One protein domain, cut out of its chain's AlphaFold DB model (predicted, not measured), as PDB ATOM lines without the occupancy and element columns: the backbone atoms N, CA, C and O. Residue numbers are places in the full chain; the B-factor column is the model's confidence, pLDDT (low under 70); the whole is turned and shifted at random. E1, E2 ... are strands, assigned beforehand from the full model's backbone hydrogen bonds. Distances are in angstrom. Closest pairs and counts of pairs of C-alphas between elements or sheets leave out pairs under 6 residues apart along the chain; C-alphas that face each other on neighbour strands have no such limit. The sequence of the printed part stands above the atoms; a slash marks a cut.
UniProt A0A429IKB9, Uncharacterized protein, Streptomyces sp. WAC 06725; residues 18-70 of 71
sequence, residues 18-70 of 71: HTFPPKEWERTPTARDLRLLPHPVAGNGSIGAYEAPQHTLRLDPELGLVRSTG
ATOM      1  N   HIS A  18      31.667 -58.128 -23.037       90.75
ATOM      2  CA  HIS A  18      31.672 -57.091 -24.075       90.75
ATOM      3  C   HIS A  18      32.691 -55.980 -23.818       90.75
ATOM      4  O   HIS A  18      32.952 -55.151 -24.689       90.75
ATOM      5  N   THR A  19      33.273 -55.968 -22.622       92.88
ATOM      6  CA  THR A  19      34.281 -54.992 -22.212       92.88
ATOM      7  C   THR A  19      35.710 -55.508 -22.371       92.88
ATOM      8  O   THR A  19      36.660 -54.766 -22.106       92.88
ATOM      9  N   PHE A  20      35.901 -56.767 -22.776       93.81
ATOM     10  CA  PHE A  20      37.229 -57.304 -23.061       93.81
ATOM     11  C   PHE A  20      37.672 -56.963 -24.485       93.81
ATOM     12  O   PHE A  20      36.838 -56.853 -25.387       93.81
ATOM     13  N   PRO A  21      38.983 -56.789 -24.703       93.44
ATOM     14  CA  PRO A  21      39.510 -56.555 -26.033       93.44
ATOM     15  C   PRO A  21      39.325 -57.803 -26.913       93.44
ATOM     16  O   PRO A  21      39.295 -58.928 -26.408       93.44
ATOM     17  N   PRO A  22      39.217 -57.625 -28.238       93.69
ATOM     18  CA  PRO A  22      39.092 -58.739 -29.163       93.69
ATOM     19  C   PRO A  22      40.419 -59.515 -29.269       93.69
ATOM     20  O   PRO A  22      41.499 -58.982 -28.991       93.69
ATOM     21  N   LYS A  23      40.352 -60.784 -29.688       93.88
ATOM     22  CA  LYS A  23      41.493 -61.720 -29.688       93.88
ATOM     23  C   LYS A  23      42.683 -61.225 -30.515       93.88
ATOM     24  O   LYS A  23      43.842 -61.467 -30.191       93.88
ATOM     25  N   GLU A  24      42.411 -60.491 -31.582       94.75
ATOM     26  CA  GLU A  24      43.409 -59.922 -32.483       94.75
ATOM     27  C   GLU A  24      44.362 -58.959 -31.755       94.75
ATOM     28  O   GLU A  24      45.484 -58.735 -32.214       94.75
ATOM     29  N   TRP A  25      43.946 -58.401 -30.612       94.06
ATOM     30  CA  TRP A  25      44.741 -57.455 -29.832       94.06
ATOM     31  C   TRP A  25      45.723 -58.129 -28.871       94.06
ATOM     32  O   TRP A  25      46.617 -57.446 -28.373       94.06
ATOM     33  N   GLU A  26      45.641 -59.449 -28.662       94.44
ATOM     34  CA  GLU A  26      46.504 -60.198 -27.730       94.44
ATOM     35  C   GLU A  26      48.006 -59.975 -27.984       94.44
ATOM     36  O   GLU A  26      48.812 -59.949 -27.051       94.44
ATOM     37  N   ARG A  27      48.391 -59.786 -29.254       94.38
ATOM     38  CA  ARG A  27      49.789 -59.592 -29.678       94.38
ATOM     39  C   ARG A  27      50.271 -58.144 -29.595       94.38
ATOM     40  O   ARG A  27      51.452 -57.896 -29.823       94.38
ATOM     41  N   THR A  28      49.393 -57.202 -29.263       92.62
ATOM     42  CA  THR A  28      49.709 -55.775 -29.173       92.62
ATOM     43  C   THR A  28      49.787 -55.382 -27.695       92.62
ATOM     44  O   THR A  28      48.739 -55.247 -27.061       92.62
ATOM     45  N   PRO A  29      50.993 -55.168 -27.125       87.56
ATOM     46  CA  PRO A  29      51.178 -55.039 -25.677       87.56
ATOM     47  C   PRO A  29      50.299 -53.981 -25.009       87.56
ATOM     48  O   PRO A  29      49.786 -54.220 -23.930       87.56
ATOM     49  N   THR A  30      50.085 -52.832 -25.651       88.12
ATOM     50  CA  THR A  30      49.234 -51.773 -25.090       88.12
ATOM     51  C   THR A  30      47.745 -52.049 -25.276       88.12
ATOM     52  O   THR A  30      46.950 -51.607 -24.459       88.12
ATOM     53  N   ALA A  31      47.347 -52.748 -26.343       90.06
ATOM     54  CA  ALA A  31      45.938 -52.952 -26.676       90.06
ATOM     55  C   ALA A  31      45.320 -54.130 -25.910       90.06
ATOM     56  O   ALA A  31      44.162 -54.046 -25.511       90.06
ATOM     57  N   ARG A  32      46.092 -55.196 -25.656       91.44
ATOM     58  CA  ARG A  32      45.642 -56.363 -24.873       91.44
ATOM     59  C   ARG A  32      45.216 -56.015 -23.440       91.44
ATOM     60  O   ARG A  32      44.417 -56.738 -22.863       91.44
ATOM     61  N   ASP A  33      45.754 -54.927 -22.888       90.31
ATOM     62  CA  ASP A  33      45.494 -54.486 -21.515       90.31
ATOM     63  C   ASP A  33      44.356 -53.440 -21.449       90.31
ATOM     64  O   ASP A  33      43.994 -52.972 -20.368       90.31
ATOM     65  N   LEU A  34      43.776 -53.052 -22.594       92.50
ATOM     66  CA  LEU A  34      42.635 -52.136 -22.642       92.50
ATOM     67  C   LEU A  34      41.334 -52.841 -22.269       92.50
ATOM     68  O   LEU A  34      41.170 -54.048 -22.432       92.50
ATOM     69  N   ARG A  35      40.362 -52.036 -21.846       93.25
ATOM     70  CA  ARG A  35      38.964 -52.442 -21.731       93.25
ATOM     71  C   ARG A  35      38.126 -51.640 -22.715       93.25
ATOM     72  O   ARG A  35      38.339 -50.437 -22.880       93.25
ATOM     73  N   LEU A  36      37.195 -52.315 -23.376       92.94
ATOM     74  CA  LEU A  36      36.227 -51.687 -24.261       92.94
ATOM     75  C   LEU A  36      35.106 -51.068 -23.428       92.94
ATOM     76  O   LEU A  36      34.623 -51.671 -22.472       92.94
ATOM     77  N   LEU A  37      34.688 -49.867 -23.818       92.00
ATOM     78  CA  LEU A  37      33.519 -49.196 -23.265       92.00
ATOM     79  C   LEU A  37      32.422 -49.192 -24.342       92.00
ATOM     80  O   LEU A  37      32.455 -48.342 -25.237       92.00
ATOM     81  N   PRO A  38      31.501 -50.170 -24.326       90.19
ATOM     82  CA  PRO A  38      30.447 -50.247 -25.325       90.19
ATOM     83  C   PRO A  38      29.403 -49.156 -25.077       90.19
ATOM     84  O   PRO A  38      28.881 -49.022 -23.974       90.19
ATOM     85  N   HIS A  39      29.072 -48.394 -26.119       87.06
ATOM     86  CA  HIS A  39      28.035 -47.368 -26.067       87.06
ATOM     87  C   HIS A  39      26.935 -47.677 -27.085       87.06
ATOM     88  O   HIS A  39      27.241 -47.805 -28.275       87.06
ATOM     89  N   PRO A  40      25.663 -47.787 -26.665       88.25
ATOM     90  CA  PRO A  40      24.566 -47.949 -27.607       88.25
ATOM     91  C   PRO A  40      24.399 -46.666 -28.426       88.25
ATOM     92  O   PRO A  40      24.433 -45.564 -27.881       88.25
ATOM     93  N   VAL A  41      24.201 -46.807 -29.734       90.00
ATOM     94  CA  VAL A  41      23.896 -45.684 -30.627       90.00
ATOM     95  C   VAL A  41      22.470 -45.855 -31.129       90.00
ATOM     96  O   VAL A  41      22.144 -46.865 -31.754       90.00
ATOM     97  N   ALA A  42      21.600 -44.895 -30.825       88.06
ATOM     98  CA  ALA A  42      20.220 -44.910 -31.290       88.06
ATOM     99  C   ALA A  42      20.127 -44.564 -32.786       88.06
ATOM    100  O   ALA A  42      21.034 -43.968 -33.366       88.06
ATOM    101  N   GLY A  43      18.994 -44.888 -33.422       88.56
ATOM    102  CA  GLY A  43      18.779 -44.654 -34.860       88.56
ATOM    103  C   GLY A  43      18.810 -43.180 -35.295       88.56
ATOM    104  O   GLY A  43      18.958 -42.895 -36.477       88.56
ATOM    105  N   ASN A  44      18.712 -42.243 -34.351       91.88
ATOM    106  CA  ASN A  44      18.887 -40.804 -34.574       91.88
ATOM    107  C   ASN A  44      20.338 -40.324 -34.354       91.88
ATOM    108  O   ASN A  44      20.587 -39.121 -34.358       91.88
ATOM    109  N   GLY A  45      21.282 -41.241 -34.124       86.88
ATOM    110  CA  GLY A  45      22.696 -40.945 -33.903       86.88
ATOM    111  C   GLY A  45      23.057 -40.531 -32.474       86.88
ATOM    112  O   GLY A  45      24.212 -40.184 -32.235       86.88
ATOM    113  N   SER A  46      22.122 -40.557 -31.516       87.69
ATOM    114  CA  SER A  46      22.465 -40.265 -30.122       87.69
ATOM    115  C   SER A  46      23.243 -41.418 -29.479       87.69
ATOM    116  O   SER A  46      22.949 -42.592 -29.702       87.69
ATOM    117  N   ILE A  47      24.250 -41.069 -28.674       89.44
ATOM    118  CA  ILE A  47      25.088 -42.020 -27.934       89.44
ATOM    119  C   ILE A  47      24.512 -42.165 -26.522       89.44
ATOM    120  O   ILE A  47      24.442 -41.191 -25.770       89.44
ATOM    121  N   GLY A  48      24.079 -43.372 -26.173       90.38
ATOM    122  CA  GLY A  48      23.571 -43.701 -24.847       90.38
ATOM    123  C   GLY A  48      24.675 -44.028 -23.840       90.38
ATOM    124  O   GLY A  48      25.859 -44.143 -24.173       90.38
ATOM    125  N   ALA A  49      24.274 -44.176 -22.580       93.31
ATOM    126  CA  ALA A  49      25.172 -44.605 -21.517       93.31
ATOM    127  C   ALA A  49      25.412 -46.122 -21.575       93.31
ATOM    128  O   ALA A  49      24.563 -46.889 -22.025       93.31
ATOM    129  N   TYR A  50      26.584 -46.538 -21.110       92.69
ATOM    130  CA  TYR A  50      26.839 -47.916 -20.717       92.69
ATOM    131  C   TYR A  50      26.239 -48.150 -19.328       92.69
ATOM    132  O   TYR A  50      26.544 -47.402 -18.397       92.69
ATOM    133  N   GLU A  51      25.406 -49.176 -19.194       92.38
ATOM    134  CA  GLU A  51      24.717 -49.535 -17.954       92.38
ATOM    135  C   GLU A  51      25.497 -50.643 -17.235       92.38
ATOM    136  O   GLU A  51      25.493 -51.796 -17.664       92.38
ATOM    137  N   ALA A  52      26.179 -50.300 -16.141       89.81
ATOM    138  CA  ALA A  52      26.783 -51.268 -15.231       89.81
ATOM    139  C   ALA A  52      25.835 -51.532 -14.044       89.81
ATOM    140  O   ALA A  52      25.009 -50.680 -13.717       89.81
ATOM    141  N   PRO A  53      25.988 -52.645 -13.302       89.56
ATOM    142  CA  PRO A  53      25.077 -52.990 -12.205       89.56
ATOM    143  C   PRO A  53      24.921 -51.925 -11.105       89.56
ATOM    144  O   PRO A  53      23.917 -51.916 -10.402       89.56
ATOM    145  N   GLN A  54      25.916 -51.051 -10.917       90.19
ATOM    146  CA  GLN A  54      25.948 -50.056  -9.832       90.19
ATOM    147  C   GLN A  54      25.994 -48.599 -10.317       90.19
ATOM    148  O   GLN A  54      25.937 -47.673  -9.505       90.19
ATOM    149  N   HIS A  55      26.169 -48.369 -11.617       92.44
ATOM    150  CA  HIS A  55      26.333 -47.032 -12.182       92.44
ATOM    151  C   HIS A  55      26.201 -47.053 -13.696       92.44
ATOM    152  O   HIS A  55      26.337 -48.086 -14.338       92.44
ATOM    153  N   THR A  56      26.053 -45.871 -14.267       94.06
ATOM    154  CA  THR A  56      26.096 -45.656 -15.704       94.06
ATOM    155  C   THR A  56      27.356 -44.888 -16.073       94.06
ATOM    156  O   THR A  56      27.856 -44.068 -15.291       94.06
ATOM    157  N   LEU A  57      27.910 -45.179 -17.247       93.69
ATOM    158  CA  LEU A  57      29.042 -44.460 -17.821       93.69
ATOM    159  C   LEU A  57      28.613 -43.796 -19.125       93.69
ATOM    160  O   LEU A  57      28.181 -44.468 -20.061       93.69
ATOM    161  N   ARG A  58      28.772 -42.477 -19.218       92.19
ATOM    162  CA  ARG A  58      28.475 -41.702 -20.428       92.19
ATOM    163  C   ARG A  58      29.733 -40.999 -20.908       92.19
ATOM    164  O   ARG A  58      30.435 -40.382 -20.111       92.19
ATOM    165  N   LEU A  59      29.993 -41.071 -22.211       89.62
ATOM    166  CA  LEU A  59      31.009 -40.239 -22.837       89.62
ATOM    167  C   LEU A  59      30.379 -38.891 -23.191       89.62
ATOM    168  O   LEU A  59      29.552 -38.796 -24.094       89.62
ATOM    169  N   ASP A  60      30.740 -37.865 -22.433       88.00
ATOM    170  CA  ASP A  60      30.314 -36.493 -22.653       88.00
ATOM    171  C   ASP A  60      31.405 -35.723 -23.426       88.00
ATOM    172  O   ASP A  60      32.590 -35.856 -23.103       88.00
ATOM    173  N   PRO A  61      31.048 -34.942 -24.460       84.50
ATOM    174  CA  PRO A  61      32.027 -34.243 -25.289       84.50
ATOM    175  C   PRO A  61      32.790 -33.138 -24.546       84.50
ATOM    176  O   PRO A  61      33.906 -32.811 -24.950       84.50
ATOM    177  N   GLU A  62      32.223 -32.578 -23.477       90.25
ATOM    178  CA  GLU A  62      32.834 -31.496 -22.699       90.25
ATOM    179  C   GLU A  62      33.489 -32.029 -21.422       90.25
ATOM    180  O   GLU A  62      34.601 -31.635 -21.073       90.25
ATOM    181  N   LEU A  63      32.817 -32.960 -20.737       89.69
ATOM    182  CA  LEU A  63      33.243 -33.472 -19.431       89.69
ATOM    183  C   LEU A  63      34.097 -34.747 -19.514       89.69
ATOM    184  O   LEU A  63      34.696 -35.160 -18.518       89.69
ATOM    185  N   GLY A  64      34.166 -35.391 -20.679       89.00
ATOM    186  CA  GLY A  64      34.827 -36.680 -20.850       89.00
ATOM    187  C   GLY A  64      33.994 -37.838 -20.295       89.00
ATOM    188  O   GLY A  64      32.785 -37.907 -20.500       89.00
ATOM    189  N   LEU A  65      34.637 -38.800 -19.630       91.38
ATOM    190  CA  LEU A  65      33.946 -39.973 -19.089       91.38
ATOM    191  C   LEU A  65      33.233 -39.627 -17.775       91.38
ATOM    192  O   LEU A  65      33.874 -39.452 -16.739       91.38
ATOM    193  N   VAL A  66      31.903 -39.581 -17.812       92.50
ATOM    194  CA  VAL A  66      31.050 -39.258 -16.665       92.50
ATOM    195  C   VAL A  66      30.463 -40.537 -16.078       92.50
ATOM    196  O   VAL A  66      29.834 -41.318 -16.792       92.50
ATOM    197  N   ARG A  67      30.635 -40.726 -14.766       93.25
ATOM    198  CA  ARG A  67      29.996 -41.796 -13.992       93.25
ATOM    199  C   ARG A  67      28.826 -41.238 -13.192       93.25
ATOM    200  O   ARG A  67      29.016 -40.304 -12.417       93.25
ATOM    201  N   SER A  68      27.670 -41.878 -13.300       92.75
ATOM    202  CA  SER A  68      26.479 -41.546 -12.515       92.75
ATOM    203  C   SER A  68      25.991 -42.781 -11.774       92.75
ATOM    204  O   SER A  68      25.824 -43.839 -12.367       92.75
ATOM    205  N   THR A  69      25.751 -42.683 -10.472       86.69
ATOM    206  CA  THR A  69      25.025 -43.730  -9.741       86.69
ATOM    207  C   THR A  69      23.545 -43.583 -10.079       86.69
ATOM    208  O   THR A  69      22.991 -42.503  -9.854       86.69
ATOM    209  N   GLY A  70      22.922 -44.612 -10.661       66.06
ATOM    210  CA  GLY A  70      21.477 -44.610 -10.901       66.06
ATOM    211  C   GLY A  70      20.731 -44.314  -9.596       66.06
ATOM    212  O   GLY A  70      21.133 -44.808  -8.542       66.06
TER     213      GLY A  70
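What this domain is: This is residues 18 to 70 of the 71 residues of an uncharacterized protein of Streptomyces sp. WAC 06725 (UniProt A0A429IKB9). Little regular structure: residues 18 to 49 make a long unnamed stretch, first an irregular loop away from the sheet, then a wide turn near residue 43, and lead into a small three-stranded sheet at one end. The 53 printed residues have no named helix and three named strands, E1, E2 and E3, antiparallel in that order across the sheet. The class is all strand, though strands hold only 14 residues. The whole is loose, with a radius of gyration of the C-alphas of 13.3 A and spans of 35 by 26 by 23 A.

Where its parts are: E1, residues 50 to 52, begins at C-alpha (26.839, -47.916, -20.717) and measures 6.4 A. E2, residues 55 to 60, measures 15.4 A. E3, residues 64 to 68, measures 12.8 A and ends at C-alpha (26.479, -41.546, -12.515).

How they stand to each other: The strands form a meander, each the antiparallel neighbour of the one before. Hairpin E1 and E2 has N 50 and O 57 within hydrogen-bond range at 2.8 A; hairpin E2 and E3 has N 58 and O 66 at 2.9 A. Edge strands E1 and E3 are apart.

The domain as a whole: The C-alphas farthest apart, of Arg 27 and Gly 70, are 37.1 A apart. The printed part has no cut, and both links are tight. Only residue 70 has pLDDT under 70.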